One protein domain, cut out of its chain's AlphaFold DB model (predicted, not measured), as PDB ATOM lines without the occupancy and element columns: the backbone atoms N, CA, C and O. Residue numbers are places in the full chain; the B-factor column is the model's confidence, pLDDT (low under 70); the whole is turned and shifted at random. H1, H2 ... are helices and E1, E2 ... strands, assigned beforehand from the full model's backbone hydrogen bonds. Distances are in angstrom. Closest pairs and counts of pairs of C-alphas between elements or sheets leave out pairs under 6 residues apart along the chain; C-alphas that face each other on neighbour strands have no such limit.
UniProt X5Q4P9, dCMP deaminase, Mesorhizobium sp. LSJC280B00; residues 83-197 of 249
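Overview. This is residues 83 to 197 of the 249 residues of the protein "dCMP deaminase" of Mesorhizobium sp. LSJC280B00 (UniProt X5Q4P9). A small, twisted sheet of four parallel strands has helix H2 over one face, with H1 and H3 on either side of H2, each only grazing the sheet. From this body a long arm runs out, made of the short helix H4 and an unnamed tail, residues 173 to 197, which reaches out to Asp 181 and then folds back; the arm makes the length. The printed part has 115 residues, with four named helices and four named strands in the order H1 E1 H2 E2 H3 E3 E4 H4, and the sheet runs E1 E2 E4 E3. The class is mixed, helices and strands, with under half of the residues in named elements. The whole is only just extended, close to loose, with a radius of gyration of the C-alphas of 20.5 A and spans of 62 by 31 by 25 A.

Along the chain. The strands are E1, residues 103 to 108, 14.7 A long; E2, residues 125 to 130, 15.8 A; E4, residues 155 to 159, 13.3 A; and E3, residues 145 to 147. The helices are H1, residues 84 to 94, 15.0 A long; H2, residues 112 to 120, 12.4 A; H3, residues 137 to 140; and H4, residues 165 to 172, 10.3 A. H1 begins at C-alpha 84 (-13.553, -34.949, -42.036), and H4 ends at C-alpha 172 (-23.689, -25.850, -19.302).

Arrangement. The sheet is twisted, its C-alphas up to 4.1 A off the best plane. E1 and E2 are parallel at 17 degrees, with N 106 and O 127 2.8 A apart, within hydrogen-bond range. E2 and E4 are parallel at 27 degrees, with N 126 and O 156 at 2.8 A. E4 and E3 are parallel at 23 degrees, with N 157 and O 146 at 2.8 A. E1, H2 and E2 form a strand-helix-strand unit, two parallel neighbour strands with a helix between, its crossover right-handed. E2, H3 and E3 form a split unit, E4 lying between its strands, also right-handed. H2 is on the sheet at a height of 10.3 A, over E4 and only just over E2, where 3 of its C-alphas fall; it runs along the strands, only just, at 29.7 degrees to E4 on the local plane. H1 touches H2 at a shallow tilt of 31 degrees, the same way, the closest C-alphas being those of Met 86 and Cys 114, 6.1 A. H2 touches H3, the closest C-alphas being those of His 112 and Ala 137, 4.2 A. H4 is not on the sheet and is apart from H1, H2 and H3. In H1 every O i to N i+4 pair is within hydrogen-bond range, in H2 4 of 5 and in H4 2 of 4; H3 is too short for such a pair.

Size, cuts and confidence. The two C-alphas farthest apart are those of Asp 143 and Asp 181, 65.1 A. The printed part has no cut and no long link. The mean pLDDT of the printed part is 87.4; residues 163 to 167, 169 to 172 and 195 to 197 are under 70.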
ATOM      1  N   HIS A  83     -14.092 -36.128 -46.769       94.56
ATOM      2  CA  HIS A  83     -14.740 -36.174 -45.462       94.56
ATOM      3  C   HIS A  83     -13.768 -35.748 -44.349       94.56
ATOM      4  O   HIS A  83     -12.543 -35.723 -44.534       94.56
ATOM      5  N   ALA A  84     -14.321 -35.424 -43.182       95.25
ATOM      6  CA  ALA A  84     -13.553 -34.949 -42.036       95.25
ATOM      7  C   ALA A  84     -12.480 -35.958 -41.598       95.25
ATOM      8  O   ALA A  84     -11.347 -35.570 -41.326       95.25
ATOM      9  N   GLU A  85     -12.789 -37.255 -41.606       96.56
ATOM     10  CA  GLU A  85     -11.874 -38.316 -41.180       96.56
ATOM     11  C   GLU A  85     -10.683 -38.434 -42.127       96.56
ATOM     12  O   GLU A  85      -9.534 -38.444 -41.691       96.56
ATOM     13  N   MET A  86     -10.945 -38.465 -43.436       96.06
ATOM     14  CA  MET A  86      -9.889 -38.510 -44.449       96.06
ATOM     15  C   MET A  86      -9.008 -37.260 -44.379       96.06
ATOM     16  O   MET A  86      -7.785 -37.364 -44.444       96.06
ATOM     17  N   THR A  87      -9.617 -36.089 -44.179       95.56
ATOM     18  CA  THR A  87      -8.890 -34.823 -44.022       95.56
ATOM     19  C   THR A  87      -7.996 -34.853 -42.780       95.56
ATOM     20  O   THR A  87      -6.813 -34.540 -42.883       95.56
ATOM     21  N   ALA A  88      -8.499 -35.339 -41.640       95.88
ATOM     22  CA  ALA A  88      -7.717 -35.484 -40.411       95.88
ATOM     23  C   ALA A  88      -6.518 -36.437 -40.581       95.88
ATOM     24  O   ALA A  88      -5.421 -36.154 -40.095       95.88
ATOM     25  N   LEU A  89      -6.690 -37.549 -41.308       96.38
ATOM     26  CA  LEU A  89      -5.597 -38.479 -41.615       96.38
ATOM     27  C   LEU A  89      -4.544 -37.850 -42.540       96.38
ATOM     28  O   LEU A  89      -3.342 -38.021 -42.304       96.38
ATOM     29  N   CYS A  90      -4.983 -37.121 -43.568       95.94
ATOM     30  CA  CYS A  90      -4.110 -36.379 -44.475       95.94
ATOM     31  C   CYS A  90      -3.334 -35.285 -43.737       95.94
ATOM     32  O   CYS A  90      -2.129 -35.156 -43.935       95.94
ATOM     33  N   ASP A  91      -3.984 -34.545 -42.841       95.19
ATOM     34  CA  ASP A  91      -3.337 -33.516 -42.031       95.19
ATOM     35  C   ASP A  91      -2.327 -34.115 -41.058       95.19
ATOM     36  O   ASP A  91      -1.199 -33.632 -40.975       95.19
ATOM     37  N   ALA A  92      -2.667 -35.218 -40.392       95.50
ATOM     38  CA  ALA A  92      -1.714 -35.942 -39.562       95.50
ATOM     39  C   ALA A  92      -0.492 -36.394 -40.379       95.50
ATOM     40  O   ALA A  92       0.638 -36.235 -39.926       95.50
ATOM     41  N   ALA A  93      -0.688 -36.914 -41.596       94.94
ATOM     42  CA  ALA A  93       0.419 -37.286 -42.477       94.94
ATOM     43  C   ALA A  93       1.270 -36.073 -42.891       94.94
ATOM     44  O   ALA A  93       2.490 -36.102 -42.744       94.94
ATOM     45  N   ARG A  94       0.628 -34.995 -43.347       94.31
ATOM     46  CA  ARG A  94       1.278 -33.757 -43.804       94.31
ATOM     47  C   ARG A  94       2.067 -33.064 -42.695       94.31
ATOM     48  O   ARG A  94       3.127 -32.511 -42.957       94.31
ATOM     49  N   LEU A  95       1.571 -33.118 -41.460       94.81
ATOM     50  CA  LEU A  95       2.212 -32.541 -40.276       94.81
ATOM     51  C   LEU A  95       3.211 -33.497 -39.595       94.81
ATOM     52  O   LEU A  95       3.710 -33.179 -38.516       94.81
ATOM     53  N   GLY A  96       3.478 -34.676 -40.170       95.06
ATOM     54  CA  GLY A  96       4.416 -35.653 -39.606       95.06
ATOM     55  C   GLY A  96       3.963 -36.257 -38.272       95.06
ATOM     56  O   GLY A  96       4.791 -36.648 -37.450       95.06
ATOM     57  N   ARG A  97       2.653 -36.316 -38.014       95.25
ATOM     58  CA  ARG A  97       2.083 -36.894 -36.792       95.25
ATOM     59  C   ARG A  97       1.907 -38.411 -36.949       95.25
ATOM     60  O   ARG A  97       1.286 -38.860 -37.922       95.25
ATOM     61  N   PRO A  98       2.422 -39.221 -36.005       94.44
ATOM     62  CA  PRO A  98       2.214 -40.661 -36.036       94.44
ATOM     63  C   PRO A  98       0.731 -40.982 -35.818       94.44
ATOM     64  O   PRO A  98       0.077 -40.398 -34.958       94.44
ATOM     65  N   LYS A  99       0.208 -41.917 -36.617       93.44
ATOM     66  CA  LYS A  99      -1.194 -42.375 -36.555       93.44
ATOM     67  C   LYS A  99      -1.339 -43.764 -35.931       93.44
ATOM     68  O   LYS A  99      -2.396 -44.090 -35.404       93.44
ATOM     69  N   GLY A 100      -0.268 -44.561 -35.972       93.62
ATOM     70  CA  GLY A 100      -0.251 -45.915 -35.428       93.62
ATOM     71  C   GLY A 100      -0.621 -45.925 -33.947       93.62
ATOM     72  O   GLY A 100       0.001 -45.231 -33.147       93.62
ATOM     73  N   GLY A 101      -1.654 -46.685 -33.592       93.56
ATOM     74  CA  GLY A 101      -2.153 -46.785 -32.222       93.56
ATOM     75  C   GLY A 101      -3.002 -45.599 -31.747       93.56
ATOM     76  O   GLY A 101      -3.465 -45.616 -30.608       93.56
ATOM     77  N   ALA A 102      -3.225 -44.580 -32.584       96.12
ATOM     78  CA  ALA A 102      -3.968 -43.387 -32.198       96.12
ATOM     79  C   ALA A 102      -5.484 -43.637 -32.096       96.12
ATOM     80  O   ALA A 102      -6.016 -44.650 -32.559       96.12
ATOM     81  N   THR A 103      -6.175 -42.671 -31.486       96.50
ATOM     82  CA  THR A 103      -7.639 -42.579 -31.459       96.50
ATOM     83  C   THR A 103      -8.092 -41.387 -32.297       96.50
ATOM     84  O   THR A 103      -7.517 -40.308 -32.163       96.50
ATOM     85  N   ILE A 104      -9.143 -41.557 -33.101       96.38
ATOM     86  CA  ILE A 104      -9.848 -40.452 -33.764       96.38
ATOM     87  C   ILE A 104     -11.220 -40.241 -33.125       96.38
ATOM     88  O   ILE A 104     -11.914 -41.200 -32.797       96.38
ATOM     89  N   PHE A 105     -11.595 -38.977 -32.951       95.50
ATOM     90  CA  PHE A 105     -12.906 -38.567 -32.459       95.50
ATOM     91  C   PHE A 105     -13.672 -37.930 -33.612       95.50
ATOM     92  O   PHE A 105     -13.156 -37.025 -34.270       95.50
ATOM     93  N   VAL A 106     -14.880 -38.415 -33.871       95.19
ATOM     94  CA  VAL A 106     -15.729 -37.978 -34.978       95.19
ATOM     95  C   VAL A 106     -17.132 -37.680 -34.468       95.19
ATOM     96  O   VAL A 106     -17.587 -38.239 -33.474       95.19
ATOM     97  N   THR A 107     -17.842 -36.778 -35.135       91.81
ATOM     98  CA  THR A 107     -19.227 -36.470 -34.758       91.81
ATOM     99  C   THR A 107     -20.189 -37.548 -35.230       91.81
ATOM    100  O   THR A 107     -21.132 -37.871 -34.525       91.81
ATOM    101  N   THR A 108     -19.934 -38.141 -36.390       92.88
ATOM    102  CA  THR A 108     -20.830 -39.101 -37.037       92.88
ATOM    103  C   THR A 108     -20.047 -40.360 -37.373       92.88
ATOM    104  O   THR A 108     -18.864 -40.280 -37.703       92.88
ATOM    105  N   PHE A 109     -20.687 -41.523 -37.266       95.69
ATOM    106  CA  PHE A 109     -20.060 -42.803 -37.573       95.69
ATOM    107  C   PHE A 109     -19.484 -42.803 -39.008       95.69
ATOM    108  O   PHE A 109     -20.208 -42.451 -39.947       95.69
ATOM    109  N   PRO A 110     -18.213 -43.207 -39.213       96.06
ATOM    110  CA  PRO A 110     -17.569 -43.094 -40.519       96.06
ATOM    111  C   PRO A 110     -18.258 -43.920 -41.607       96.06
ATOM    112  O   PRO A 110     -18.668 -45.061 -41.380       96.06
ATOM    113  N   CYS A 111     -18.335 -43.386 -42.829       94.50
ATOM    114  CA  CYS A 111     -18.777 -44.167 -43.989       94.50
ATOM    115  C   CYS A 111     -17.752 -45.261 -44.352       94.50
ATOM    116  O   CYS A 111     -16.592 -45.208 -43.931       94.50
ATOM    117  N   HIS A 112     -18.140 -46.225 -45.193       94.44
ATOM    118  CA  HIS A 112     -17.258 -47.314 -45.646       94.44
ATOM    119  C   HIS A 112     -15.978 -46.806 -46.324       94.44
ATOM    120  O   HIS A 112     -14.902 -47.367 -46.123       94.44
ATOM    121  N   ASN A 113     -16.060 -45.698 -47.070       93.88
ATOM    122  CA  ASN A 113     -14.883 -45.094 -47.693       93.88
ATOM    123  C   ASN A 113     -13.928 -44.448 -46.684       93.88
ATOM    124  O   ASN A 113     -12.722 -44.527 -46.885       93.88
ATOM    125  N   CYS A 114     -14.418 -43.851 -45.597       95.75
ATOM    126  CA  CYS A 114     -13.549 -43.344 -44.531       95.75
ATOM    127  C   CYS A 114     -12.949 -44.489 -43.711       95.75
ATOM    128  O   CYS A 114     -11.758 -44.467 -43.393       95.75
ATOM    129  N   ALA A 115     -13.759 -45.500 -43.392       96.38
ATOM    130  CA  ALA A 115     -13.374 -46.613 -42.534       96.38
ATOM    131  C   ALA A 115     -12.155 -47.375 -43.068       96.38
ATOM    132  O   ALA A 115     -11.209 -47.593 -42.312       96.38
ATOM    133  N   LYS A 116     -12.101 -47.681 -44.373       95.94
ATOM    134  CA  LYS A 116     -10.927 -48.340 -44.977       95.94
ATOM    135  C   LYS A 116      -9.628 -47.545 -44.779       95.94
ATOM    136  O   LYS A 116      -8.581 -48.134 -44.535       95.94
ATOM    137  N   HIS A 117      -9.682 -46.209 -44.832       96.81
ATOM    138  CA  HIS A 117      -8.512 -45.355 -44.600       96.81
ATOM    139  C   HIS A 117      -8.135 -45.293 -43.118       96.81
ATOM    140  O   HIS A 117      -6.951 -45.312 -42.781       96.81
ATOM    141  N   ILE A 118      -9.125 -45.260 -42.227       97.12
ATOM    142  CA  ILE A 118      -8.910 -45.330 -40.778       97.12
ATOM    143  C   ILE A 118      -8.213 -46.649 -40.405       97.12
ATOM    144  O   ILE A 118      -7.205 -46.626 -39.703       97.12
ATOM    145  N   ILE A 119      -8.694 -47.780 -40.925       96.38
ATOM    146  CA  ILE A 119      -8.097 -49.103 -40.699       96.38
ATOM    147  C   ILE A 119      -6.669 -49.138 -41.256       96.38
ATOM    148  O   ILE A 119      -5.719 -49.415 -40.525       96.38
ATOM    149  N   ALA A 120      -6.490 -48.776 -42.531       96.00
ATOM    150  CA  ALA A 120      -5.190 -48.833 -43.201       96.00
ATOM    151  C   ALA A 120      -4.135 -47.895 -42.591       96.00
ATOM    152  O   ALA A 120      -2.936 -48.137 -42.717       96.00
ATOM    153  N   SER A 121      -4.554 -46.816 -41.928       95.81
ATOM    154  CA  SER A 121      -3.636 -45.886 -41.261       95.81
ATOM    155  C   SER A 121      -3.166 -46.355 -39.880       95.81
ATOM    156  O   SER A 121      -2.308 -45.698 -39.282       95.81
ATOM    157  N   GLY A 122      -3.669 -47.498 -39.400       95.06
ATOM    158  CA  GLY A 122      -3.217 -48.146 -38.171       95.06
ATOM    159  C   GLY A 122      -3.774 -47.521 -36.894       95.06
ATOM    160  O   GLY A 122      -3.144 -47.634 -35.840       95.06
ATOM    161  N   LEU A 123      -4.920 -46.835 -36.967       96.62
ATOM    162  CA  LEU A 123      -5.604 -46.359 -35.767       96.62
ATOM    163  C   LEU A 123      -6.106 -47.543 -34.939       96.62
ATOM    164  O   LEU A 123      -6.484 -48.583 -35.471       96.62
ATOM    165  N   LYS A 124      -6.129 -47.365 -33.616       95.94
ATOM    166  CA  LYS A 124      -6.610 -48.389 -32.680       95.94
ATOM    167  C   LYS A 124      -8.070 -48.187 -32.292       95.94
ATOM    168  O   LYS A 124      -8.734 -49.144 -31.898       95.94
ATOM    169  N   ARG A 125      -8.567 -46.949 -32.383       96.44
ATOM    170  CA  ARG A 125      -9.889 -46.599 -31.867       96.44
ATOM    171  C   ARG A 125     -10.543 -45.438 -32.614       96.44
ATOM    172  O   ARG A 125      -9.877 -44.457 -32.948       96.44
ATOM    173  N   VAL A 126     -11.850 -45.537 -32.812       97.06
ATOM    174  CA  VAL A 126     -12.733 -44.503 -33.358       97.06
ATOM    175  C   VAL A 126     -13.828 -44.243 -32.340       97.06
ATOM    176  O   VAL A 126     -14.535 -45.167 -31.961       97.06
ATOM    177  N   VAL A 127     -13.984 -42.992 -31.922       95.69
ATOM    178  CA  VAL A 127     -15.049 -42.571 -31.006       95.69
ATOM    179  C   VAL A 127     -16.025 -41.698 -31.778       95.69
ATOM    180  O   VAL A 127     -15.604 -40.676 -32.321       95.69
ATOM    181  N   PHE A 128     -17.299 -42.082 -31.845       94.25
ATOM    182  CA  PHE A 128     -18.317 -41.369 -32.627       94.25
ATOM    183  C   PHE A 128     -19.533 -40.976 -31.781       94.25
ATOM    184  O   PHE A 128     -19.842 -41.657 -30.812       94.25
ATOM    185  N   ILE A 129     -20.224 -39.886 -32.130       90.25
ATOM    186  CA  ILE A 129     -21.374 -39.385 -31.348       90.25
ATOM    187  C   ILE A 129     -22.707 -39.831 -31.944       90.25
ATOM    188  O   ILE A 129     -23.593 -40.256 -31.217       90.25
ATOM    189  N   GLU A 130     -22.870 -39.692 -33.255       88.06
ATOM    190  CA  GLU A 130     -24.117 -39.992 -33.952       88.06
ATOM    191  C   GLU A 130     -23.935 -41.231 -34.843       88.06
ATOM    192  O   GLU A 130     -22.940 -41.320 -35.575       88.06
ATOM    193  N   PRO A 131     -24.876 -42.190 -34.828       87.06
ATOM    194  CA  PRO A 131     -24.812 -43.345 -35.712       87.06
ATOM    195  C   PRO A 131     -25.001 -42.933 -37.177       87.06
ATOM    196  O   PRO A 131     -25.662 -41.945 -37.494       87.06
ATOM    197  N   TYR A 132     -24.470 -43.741 -38.095       84.31
ATOM    198  CA  TYR A 132     -24.671 -43.585 -39.537       84.31
ATOM    199  C   TYR A 132     -25.122 -44.923 -40.138       84.31
ATOM    200  O   TYR A 132     -24.294 -45.676 -40.653       84.31
ATOM    201  N   PRO A 133     -26.430 -45.246 -40.075       80.25
ATOM    202  CA  PRO A 133     -26.950 -46.580 -40.406       80.25
ATOM    203  C   PRO A 133     -26.677 -47.045 -41.841       80.25
ATOM    204  O   PRO A 133     -26.682 -48.238 -42.121       80.25
ATOM    205  N   LYS A 134     -26.427 -46.109 -42.767       82.62
ATOM    206  CA  LYS A 134     -26.074 -46.419 -44.160       82.62
ATOM    207  C   LYS A 134     -24.632 -46.908 -44.325       82.62
ATOM    208  O   LYS A 134     -24.279 -47.383 -45.402       82.62
ATOM    209  N   SER A 135     -23.787 -46.762 -43.305       89.25
ATOM    210  CA  SER A 135     -22.397 -47.187 -43.390       89.25
ATOM    211  C   SER A 135     -22.291 -48.702 -43.478       89.25
ATOM    212  O   SER A 135     -22.792 -49.429 -42.625       89.25
ATOM    213  N   LYS A 136     -21.545 -49.167 -44.476       92.12
ATOM    214  CA  LYS A 136     -21.160 -50.572 -44.628       92.12
ATOM    215  C   LYS A 136     -19.801 -50.889 -44.004       92.12
ATOM    216  O   LYS A 136     -19.237 -51.939 -44.269       92.12
ATOM    217  N   ALA A 137     -19.254 -49.988 -43.183       93.44
ATOM    218  CA  ALA A 137     -17.906 -50.121 -42.633       93.44
ATOM    219  C   ALA A 137     -17.688 -51.425 -41.848       93.44
ATOM    220  O   ALA A 137     -16.683 -52.089 -42.074       93.44
ATOM    221  N   LEU A 138     -18.614 -51.792 -40.954       93.44
ATOM    222  CA  LEU A 138     -18.498 -53.020 -40.154       93.44
ATOM    223  C   LEU A 138     -18.746 -54.276 -40.997       93.44
ATOM    224  O   LEU A 138     -18.069 -55.274 -40.803       93.44
ATOM    225  N   GLU A 139     -19.675 -54.202 -41.954       94.06
ATOM    226  CA  GLU A 139     -19.980 -55.304 -42.877       94.06
ATOM    227  C   GLU A 139     -18.795 -55.610 -43.805       94.06
ATOM    228  O   GLU A 139     -18.458 -56.765 -44.027       94.06
ATOM    229  N   PHE A 140     -18.128 -54.580 -44.333       94.62
ATOM    230  CA  PHE A 140     -17.018 -54.747 -45.280       94.62
ATOM    231  C   PHE A 140     -15.672 -55.041 -44.611       94.62
ATOM    232  O   PHE A 140     -14.724 -55.410 -45.304       94.62
ATOM    233  N   HIS A 141     -15.569 -54.848 -43.295       94.94
ATOM    234  CA  HIS A 141     -14.321 -54.973 -42.545       94.94
ATOM    235  C   HIS A 141     -14.503 -55.742 -41.229       94.94
ATOM    236  O   HIS A 141     -13.895 -55.390 -40.220       94.94
ATOM    237  N   GLU A 142     -15.334 -56.785 -41.214       93.38
ATOM    238  CA  GLU A 142     -15.591 -57.628 -40.030       93.38
ATOM    239  C   GLU A 142     -14.318 -58.268 -39.432       93.38
ATOM    240  O   GLU A 142     -14.205 -58.506 -38.222       93.38
ATOM    241  N   ASP A 143     -13.330 -58.510 -40.294       94.19
ATOM    242  CA  ASP A 143     -12.018 -59.070 -39.986       94.19
ATOM    243  C   ASP A 143     -11.128 -58.079 -39.225       94.19
ATOM    244  O   ASP A 143     -10.269 -58.482 -38.439       94.19
ATOM    245  N   SER A 144     -11.357 -56.783 -39.447       95.56
ATOM    246  CA  SER A 144     -10.462 -55.699 -39.056       95.56
ATOM    247  C   SER A 144     -11.107 -54.683 -38.110       95.56
ATOM    248  O   SER A 144     -10.377 -53.944 -37.455       95.56
ATOM    249  N   ALA A 145     -12.435 -54.651 -37.984       95.19
ATOM    250  CA  ALA A 145     -13.198 -53.692 -37.188       95.19
ATOM    251  C   ALA A 145     -14.229 -54.375 -36.283       95.19
ATOM    252  O   ALA A 145     -14.756 -55.441 -36.592       95.19
ATOM    253  N   VAL A 146     -14.521 -53.747 -35.146       95.12
ATOM    254  CA  VAL A 146     -15.542 -54.205 -34.202       95.12
ATOM    255  C   VAL A 146     -16.225 -53.011 -33.534       95.12
ATOM    256  O   VAL A 146     -15.601 -51.961 -33.369       95.12
ATOM    257  N   LEU A 147     -17.502 -53.156 -33.177       93.56
ATOM    258  CA  LEU A 147     -18.303 -52.130 -32.508       93.56
ATOM    259  C   LEU A 147     -18.466 -52.471 -31.025       93.56
ATOM    260  O   LEU A 147     -18.867 -53.583 -30.709       93.56
ATOM    261  N   ASP A 148     -18.141 -51.529 -30.139       89.00
ATOM    262  CA  ASP A 148     -18.326 -51.586 -28.680       89.00
ATOM    263  C   ASP A 148     -17.720 -52.816 -27.957       89.00
ATOM    264  O   ASP A 148     -17.923 -53.011 -26.758       89.00
ATOM    265  N   GLU A 149     -16.881 -53.607 -28.633       89.62
ATOM    266  CA  GLU A 149     -16.180 -54.758 -28.056       89.62
ATOM    267  C   GLU A 149     -14.661 -54.574 -28.117       89.62
ATOM    268  O   GLU A 149     -14.058 -54.411 -29.180       89.62
ATOM    269  N   LYS A 150     -13.991 -54.644 -26.964       83.56
ATOM    270  CA  LYS A 150     -12.529 -54.512 -26.915       83.56
ATOM    271  C   LYS A 150     -11.853 -55.686 -27.622       83.56
ATOM    272  O   LYS A 150     -12.077 -56.846 -27.285       83.56
ATOM    273  N   ASN A 151     -10.951 -55.373 -28.549       89.06
ATOM    274  CA  ASN A 151     -10.152 -56.351 -29.276       89.06
ATOM    275  C   ASN A 151      -8.717 -55.837 -29.473       89.06
ATOM    276  O   ASN A 151      -8.495 -54.636 -29.600       89.06
ATOM    277  N   GLU A 152      -7.732 -56.737 -29.490       87.19
ATOM    278  CA  GLU A 152      -6.324 -56.360 -29.701       87.19
ATOM    279  C   GLU A 152      -5.904 -56.352 -31.175       87.19
ATOM    280  O   GLU A 152      -4.933 -55.687 -31.526       87.19
ATOM    281  N   ARG A 153      -6.618 -57.091 -32.032       91.19
ATOM    282  CA  ARG A 153      -6.297 -57.281 -33.455       91.19
ATOM    283  C   ARG A 153      -7.174 -56.456 -34.393       91.19
ATOM    284  O   ARG A 153      -6.807 -56.281 -35.547       91.19
ATOM    285  N   ARG A 154      -8.316 -55.972 -33.901       94.44
ATOM    286  CA  ARG A 154      -9.298 -55.186 -34.656       94.44
ATOM    287  C   ARG A 154      -9.394 -53.775 -34.102       94.44
ATOM    288  O   ARG A 154      -9.239 -53.569 -32.899       94.44
ATOM    289  N   ILE A 155      -9.667 -52.814 -34.976       96.00
ATOM    290  CA  ILE A 155      -9.955 -51.445 -34.565       96.00
ATOM    291  C   ILE A 155     -11.298 -51.400 -33.824       96.00
ATOM    292  O   ILE A 155     -12.282 -51.992 -34.266       96.00
ATOM    293  N   LEU A 156     -11.331 -50.685 -32.699       96.44
ATOM    294  CA  LEU A 156     -12.546 -50.473 -31.917       96.44
ATOM    295  C   LEU A 156     -13.284 -49.229 -32.416       96.44
ATOM    296  O   LEU A 156     -12.761 -48.121 -32.302       96.44
ATOM    297  N   PHE A 157     -14.504 -49.399 -32.911       96.06
ATOM    298  CA  PHE A 157     -15.483 -48.325 -33.026       96.06
ATOM    299  C   PHE A 157     -16.292 -48.297 -31.732       96.06
ATOM    300  O   PHE A 157     -16.865 -49.310 -31.355       96.06
ATOM    301  N   GLU A 158     -16.321 -47.164 -31.044       94.25
ATOM    302  CA  GLU A 158     -17.077 -47.003 -29.803       94.25
ATOM    303  C   GLU A 158     -17.997 -45.788 -29.876       94.25
ATOM    304  O   GLU A 158     -17.610 -44.710 -30.349       94.25
ATOM    305  N   HIS A 159     -19.218 -45.962 -29.382       91.56
ATOM    306  CA  HIS A 159     -20.119 -44.837 -29.206       91.56
ATOM    307  C   HIS A 159     -19.609 -43.951 -28.066       91.56
ATOM    308  O   HIS A 159     -19.270 -44.419 -26.977       91.56
ATOM    309  N   SER A 160     -19.577 -42.640 -28.283       87.25
ATOM    310  CA  SER A 160     -19.245 -41.691 -27.232       87.25
ATOM    311  C   SER A 160     -20.339 -41.743 -26.171       87.25
ATOM    312  O   SER A 160     -21.507 -41.487 -26.470       87.25
ATOM    313  N   VAL A 161     -19.968 -42.058 -24.935       76.88
ATOM    314  CA  VAL A 161     -20.871 -41.988 -23.786       76.88
ATOM    315  C   VAL A 161     -20.600 -40.667 -23.076       76.88
ATOM    316  O   VAL A 161     -19.541 -40.475 -22.481       76.88
ATOM    317  N   GLY A 162     -21.527 -39.720 -23.195       71.81
ATOM    318  CA  GLY A 162     -21.373 -38.377 -22.647       71.81
ATOM    319  C   GLY A 162     -22.388 -37.393 -23.215       71.81
ATOM    320  O   GLY A 162     -23.336 -37.766 -23.900       71.81
ATOM    321  N   ILE A 163     -22.185 -36.112 -22.919       67.62
ATOM    322  CA  ILE A 163     -23.067 -35.041 -23.386       67.62
ATOM    323  C   ILE A 163     -22.593 -34.603 -24.772       67.62
ATOM    324  O   ILE A 163     -21.469 -34.122 -24.923       67.62
ATOM    325  N   SER A 164     -23.442 -34.776 -25.789       65.81
ATOM    326  CA  SER A 164     -23.126 -34.335 -27.150       65.81
ATOM    327  C   SER A 164     -22.879 -32.816 -27.180       65.81
ATOM    328  O   SER A 164     -23.529 -32.080 -26.435       65.81
ATOM    329  N   PRO A 165     -21.991 -32.292 -28.048       67.00
ATOM    330  CA  PRO A 165     -21.706 -30.856 -28.128       67.00
ATOM    331  C   PRO A 165     -22.947 -29.976 -28.317       67.00
ATOM    332  O   PRO A 165     -22.978 -28.854 -27.817       67.00
ATOM    333  N   ARG A 166     -23.985 -30.490 -28.995       65.38
ATOM    334  CA  ARG A 166     -25.282 -29.810 -29.123       65.38
ATOM    335  C   ARG A 166     -25.926 -29.588 -27.756       65.38
ATOM    336  O   ARG A 166     -26.249 -28.459 -27.429       65.38
ATOM    337  N   ARG A 167     -26.015 -30.642 -26.942       66.06
ATOM    338  CA  ARG A 167     -26.606 -30.609 -25.594       66.06
ATOM    339  C   ARG A 167     -25.694 -29.977 -24.547       66.06
ATOM    340  O   ARG A 167     -26.169 -29.537 -23.507       66.06
ATOM    341  N   TYR A 168     -24.388 -29.907 -24.808       71.88
ATOM    342  CA  TYR A 168     -23.429 -29.297 -23.888       71.88
ATOM    343  C   TYR A 168     -23.774 -27.834 -23.622       71.88
ATOM    344  O   TYR A 168     -23.731 -27.377 -22.484       71.88
ATOM    345  N   ARG A 169     -24.149 -27.108 -24.676       66.00
ATOM    346  CA  ARG A 169     -24.548 -25.711 -24.574       66.00
ATOM    347  C   ARG A 169     -25.808 -25.560 -23.723       66.00
ATOM    348  O   ARG A 169     -25.799 -24.808 -22.763       66.00
ATOM    349  N   ASP A 170     -26.830 -26.353 -23.993       64.56
ATOM    350  CA  ASP A 170     -28.114 -26.253 -23.291       64.56
ATOM    351  C   ASP A 170     -27.998 -26.581 -21.793       64.56
ATOM    352  O   ASP A 170     -28.710 -26.021 -20.960       64.56
ATOM    353  N   ILE A 171     -27.065 -27.471 -21.438       66.38
ATOM    354  CA  ILE A 171     -26.849 -27.926 -20.059       66.38
ATOM    355  C   ILE A 171     -25.860 -27.024 -19.303       66.38
ATOM    356  O   ILE A 171     -26.034 -26.784 -18.104       66.38
ATOM    357  N   PHE A 172     -24.808 -26.532 -19.966       69.62
ATOM    358  CA  PHE A 172     -23.689 -25.850 -19.302       69.62
ATOM    359  C   PHE A 172     -23.486 -24.387 -19.704       69.62
ATOM    360  O   PHE A 172     -22.843 -23.652 -18.948       69.62
ATOM    361  N   GLU A 173     -24.003 -23.931 -20.847       70.81
ATOM    362  CA  GLU A 173     -23.957 -22.516 -21.222       70.81
ATOM    363  C   GLU A 173     -24.983 -21.758 -20.385       70.81
ATOM    364  O   GLU A 173     -26.192 -21.965 -20.467       70.81
ATOM    365  N   LYS A 174     -24.485 -20.868 -19.527       71.12
ATOM    366  CA  LYS A 174     -25.347 -20.059 -18.679       71.12
ATOM    367  C   LYS A 174     -25.503 -18.667 -19.279       71.12
ATOM    368  O   LYS A 174     -24.510 -18.016 -19.594       71.12
ATOM    369  N   GLY A 175     -26.739 -18.178 -19.374       73.31
ATOM    370  CA  GLY A 175     -27.009 -16.798 -19.788       73.31
ATOM    371  C   GLY A 175     -26.432 -15.757 -18.816       73.31
ATOM    372  O   GLY A 175     -25.969 -16.078 -17.716       73.31
ATOM    373  N   SER A 176     -26.494 -14.473 -19.169       78.44
ATOM    374  CA  SER A 176     -26.188 -13.406 -18.207       78.44
ATOM    375  C   SER A 176     -27.249 -13.367 -17.101       78.44
ATOM    376  O   SER A 176     -28.441 -13.335 -17.390       78.44
ATOM    377  N   ARG A 177     -26.826 -13.328 -15.829       82.75
ATOM    378  CA  ARG A 177     -27.707 -13.015 -14.680       82.75
ATOM    379  C   ARG A 177     -27.741 -11.523 -14.354       82.75
ATOM    380  O   ARG A 177     -28.287 -11.130 -13.330       82.75
ATOM    381  N   ARG A 178     -27.084 -10.690 -15.164       85.25
ATOM    382  CA  ARG A 178     -26.999  -9.251 -14.934       85.25
ATOM    383  C   ARG A 178     -28.122  -8.545 -15.688       85.25
ATOM    384  O   ARG A 178     -28.196  -8.659 -16.910       85.25
ATOM    385  N   SER A 179     -28.957  -7.815 -14.956       77.06
ATOM    386  CA  SER A 179     -29.992  -6.940 -15.511       77.06
ATOM    387  C   SER A 179     -29.371  -5.699 -16.161       77.06
ATOM    388  O   SER A 179     -28.222  -5.356 -15.874       77.06
ATOM    389  N   ALA A 180     -30.141  -4.995 -16.996       78.69
ATOM    390  CA  ALA A 180     -29.705  -3.752 -17.648       78.69
ATOM    391  C   ALA A 180     -29.196  -2.692 -16.646       78.69
ATOM    392  O   ALA A 180     -28.246  -1.973 -16.940       78.69
ATOM    393  N   ASP A 181     -29.736  -2.689 -15.424       81.12
ATOM    394  CA  ASP A 181     -29.345  -1.788 -14.329       81.12
ATOM    395  C   ASP A 181     -28.075  -2.231 -13.566       81.12
ATOM    396  O   ASP A 181     -27.768  -1.721 -12.489       81.12
ATOM    397  N   GLY A 182     -27.356  -3.248 -14.052       82.12
ATOM    398  CA  GLY A 182     -26.108  -3.742 -13.458       82.12
ATOM    399  C   GLY A 182     -26.268  -4.653 -12.233       82.12
ATOM    400  O   GLY A 182     -25.282  -5.238 -11.780       82.12
ATOM    401  N   LYS A 183     -27.490  -4.837 -11.721       83.50
ATOM    402  CA  LYS A 183     -27.794  -5.784 -10.633       83.50
ATOM    403  C   LYS A 183     -27.680  -7.231 -11.119       83.50
ATOM    404  O   LYS A 183     -28.097  -7.543 -12.231       83.50
ATOM    405  N   VAL A 184     -27.117  -8.113 -10.293       83.81
ATOM    406  CA  VAL A 184     -26.962  -9.545 -10.604       83.81
ATOM    407  C   VAL A 184     -28.015 -10.341  -9.840       83.81
ATOM    408  O   VAL A 184     -28.054 -10.282  -8.615       83.81
ATOM    409  N   ALA A 185     -28.854 -11.083 -10.559       83.50
ATOM    410  CA  ALA A 185     -29.810 -12.010  -9.972       83.50
ATOM    411  C   ALA A 185     -29.093 -13.246  -9.407       83.50
ATOM    412  O   ALA A 185     -28.173 -13.792 -10.025       83.50
ATOM    413  N   GLU A 186     -29.526 -13.712  -8.237       83.94
ATOM    414  CA  GLU A 186     -28.966 -14.908  -7.602       83.94
ATOM    415  C   GLU A 186     -29.285 -16.173  -8.420       83.94
ATOM    416  O   GLU A 186     -28.390 -16.975  -8.689       83.94
ATOM    417  N   TRP A 187     -30.499 -16.265  -8.972       82.75
ATOM    418  CA  TRP A 187     -30.964 -17.368  -9.821       82.75
ATOM    419  C   TRP A 187     -31.514 -16.865 -11.161       82.75
ATOM    420  O   TRP A 187     -32.039 -15.759 -11.248       82.75
ATOM    421  N   TYR A 188     -31.441 -17.694 -12.211       75.31
ATOM    422  CA  TYR A 188     -31.949 -17.347 -13.551       75.31
ATOM    423  C   TYR A 188     -33.463 -17.112 -13.602       75.31
ATOM    424  O   TYR A 188     -33.930 -16.328 -14.422       75.31
ATOM    425  N   LYS A 189     -34.226 -17.802 -12.747       75.69
ATOM    426  CA  LYS A 189     -35.697 -17.753 -12.699       75.69
ATOM    427  C   LYS A 189     -36.208 -17.345 -11.309       75.69
ATOM    428  O   LYS A 189     -37.286 -17.756 -10.907       75.69
ATOM    429  N   GLY A 190     -35.411 -16.575 -10.562       80.00
ATOM    430  CA  GLY A 190     -35.740 -16.108  -9.207       80.00
ATOM    431  C   GLY A 190     -35.541 -17.155  -8.107       80.00
ATOM    432  O   GLY A 190     -34.961 -16.833  -7.076       80.00
ATOM    433  N   GLU A 191     -35.919 -18.409  -8.355       82.25
ATOM    434  CA  GLU A 191     -35.801 -19.518  -7.402       82.25
ATOM    435  C   GLU A 191     -34.804 -20.598  -7.870       82.25
ATOM    436  O   GLU A 191     -34.569 -20.753  -9.079       82.25
ATOM    437  N   PRO A 192     -34.196 -21.359  -6.937       81.00
ATOM    438  CA  PRO A 192     -33.329 -22.480  -7.270       81.00
ATOM    439  C   PRO A 192     -34.146 -23.610  -7.901       81.00
ATOM    440  O   PRO A 192     -34.897 -24.315  -7.233       81.00
ATOM    441  N   MET A 193     -33.970 -23.804  -9.205       75.12
ATOM    442  CA  MET A 193     -34.627 -24.874  -9.950       75.12
ATOM    443  C   MET A 193     -33.666 -25.513 -10.960       75.12
ATOM    444  O   MET A 193     -32.806 -24.812 -11.507       75.12
ATOM    445  N   PRO A 194     -33.792 -26.824 -11.233       71.00
ATOM    446  CA  PRO A 194     -32.970 -27.488 -12.234       71.00
ATOM    447  C   PRO A 194     -33.230 -26.898 -13.631       71.00
ATOM    448  O   PRO A 194     -34.376 -26.639 -14.013       71.00
ATOM    449  N   LEU A 195     -32.156 -26.670 -14.397       68.31
ATOM    450  CA  LEU A 195     -32.233 -26.260 -15.803       68.31
ATOM    451  C   LEU A 195     -32.559 -27.477 -16.673       68.31
ATOM    452  O   LEU A 195     -31.685 -28.066 -17.297       68.31
ATOM    453  N   LEU A 196     -33.830 -27.866 -16.672       67.44
ATOM    454  CA  LEU A 196     -34.381 -28.820 -17.627       67.44
ATOM    455  C   LEU A 196     -35.046 -28.022 -18.755       67.44
ATOM    456  O   LEU A 196     -35.889 -27.159 -18.483       67.44
ATOM    457  N   GLU A 197     -34.627 -28.263 -20.001       58.28
ATOM    458  CA  GLU A 197     -35.312 -27.724 -21.187       58.28
ATOM    459  C   GLU A 197     -36.700 -28.332 -21.324       58.28
ATOM    460  O   GLU A 197     -37.667 -27.618 -21.585       58.28
TER     461      GLU A 197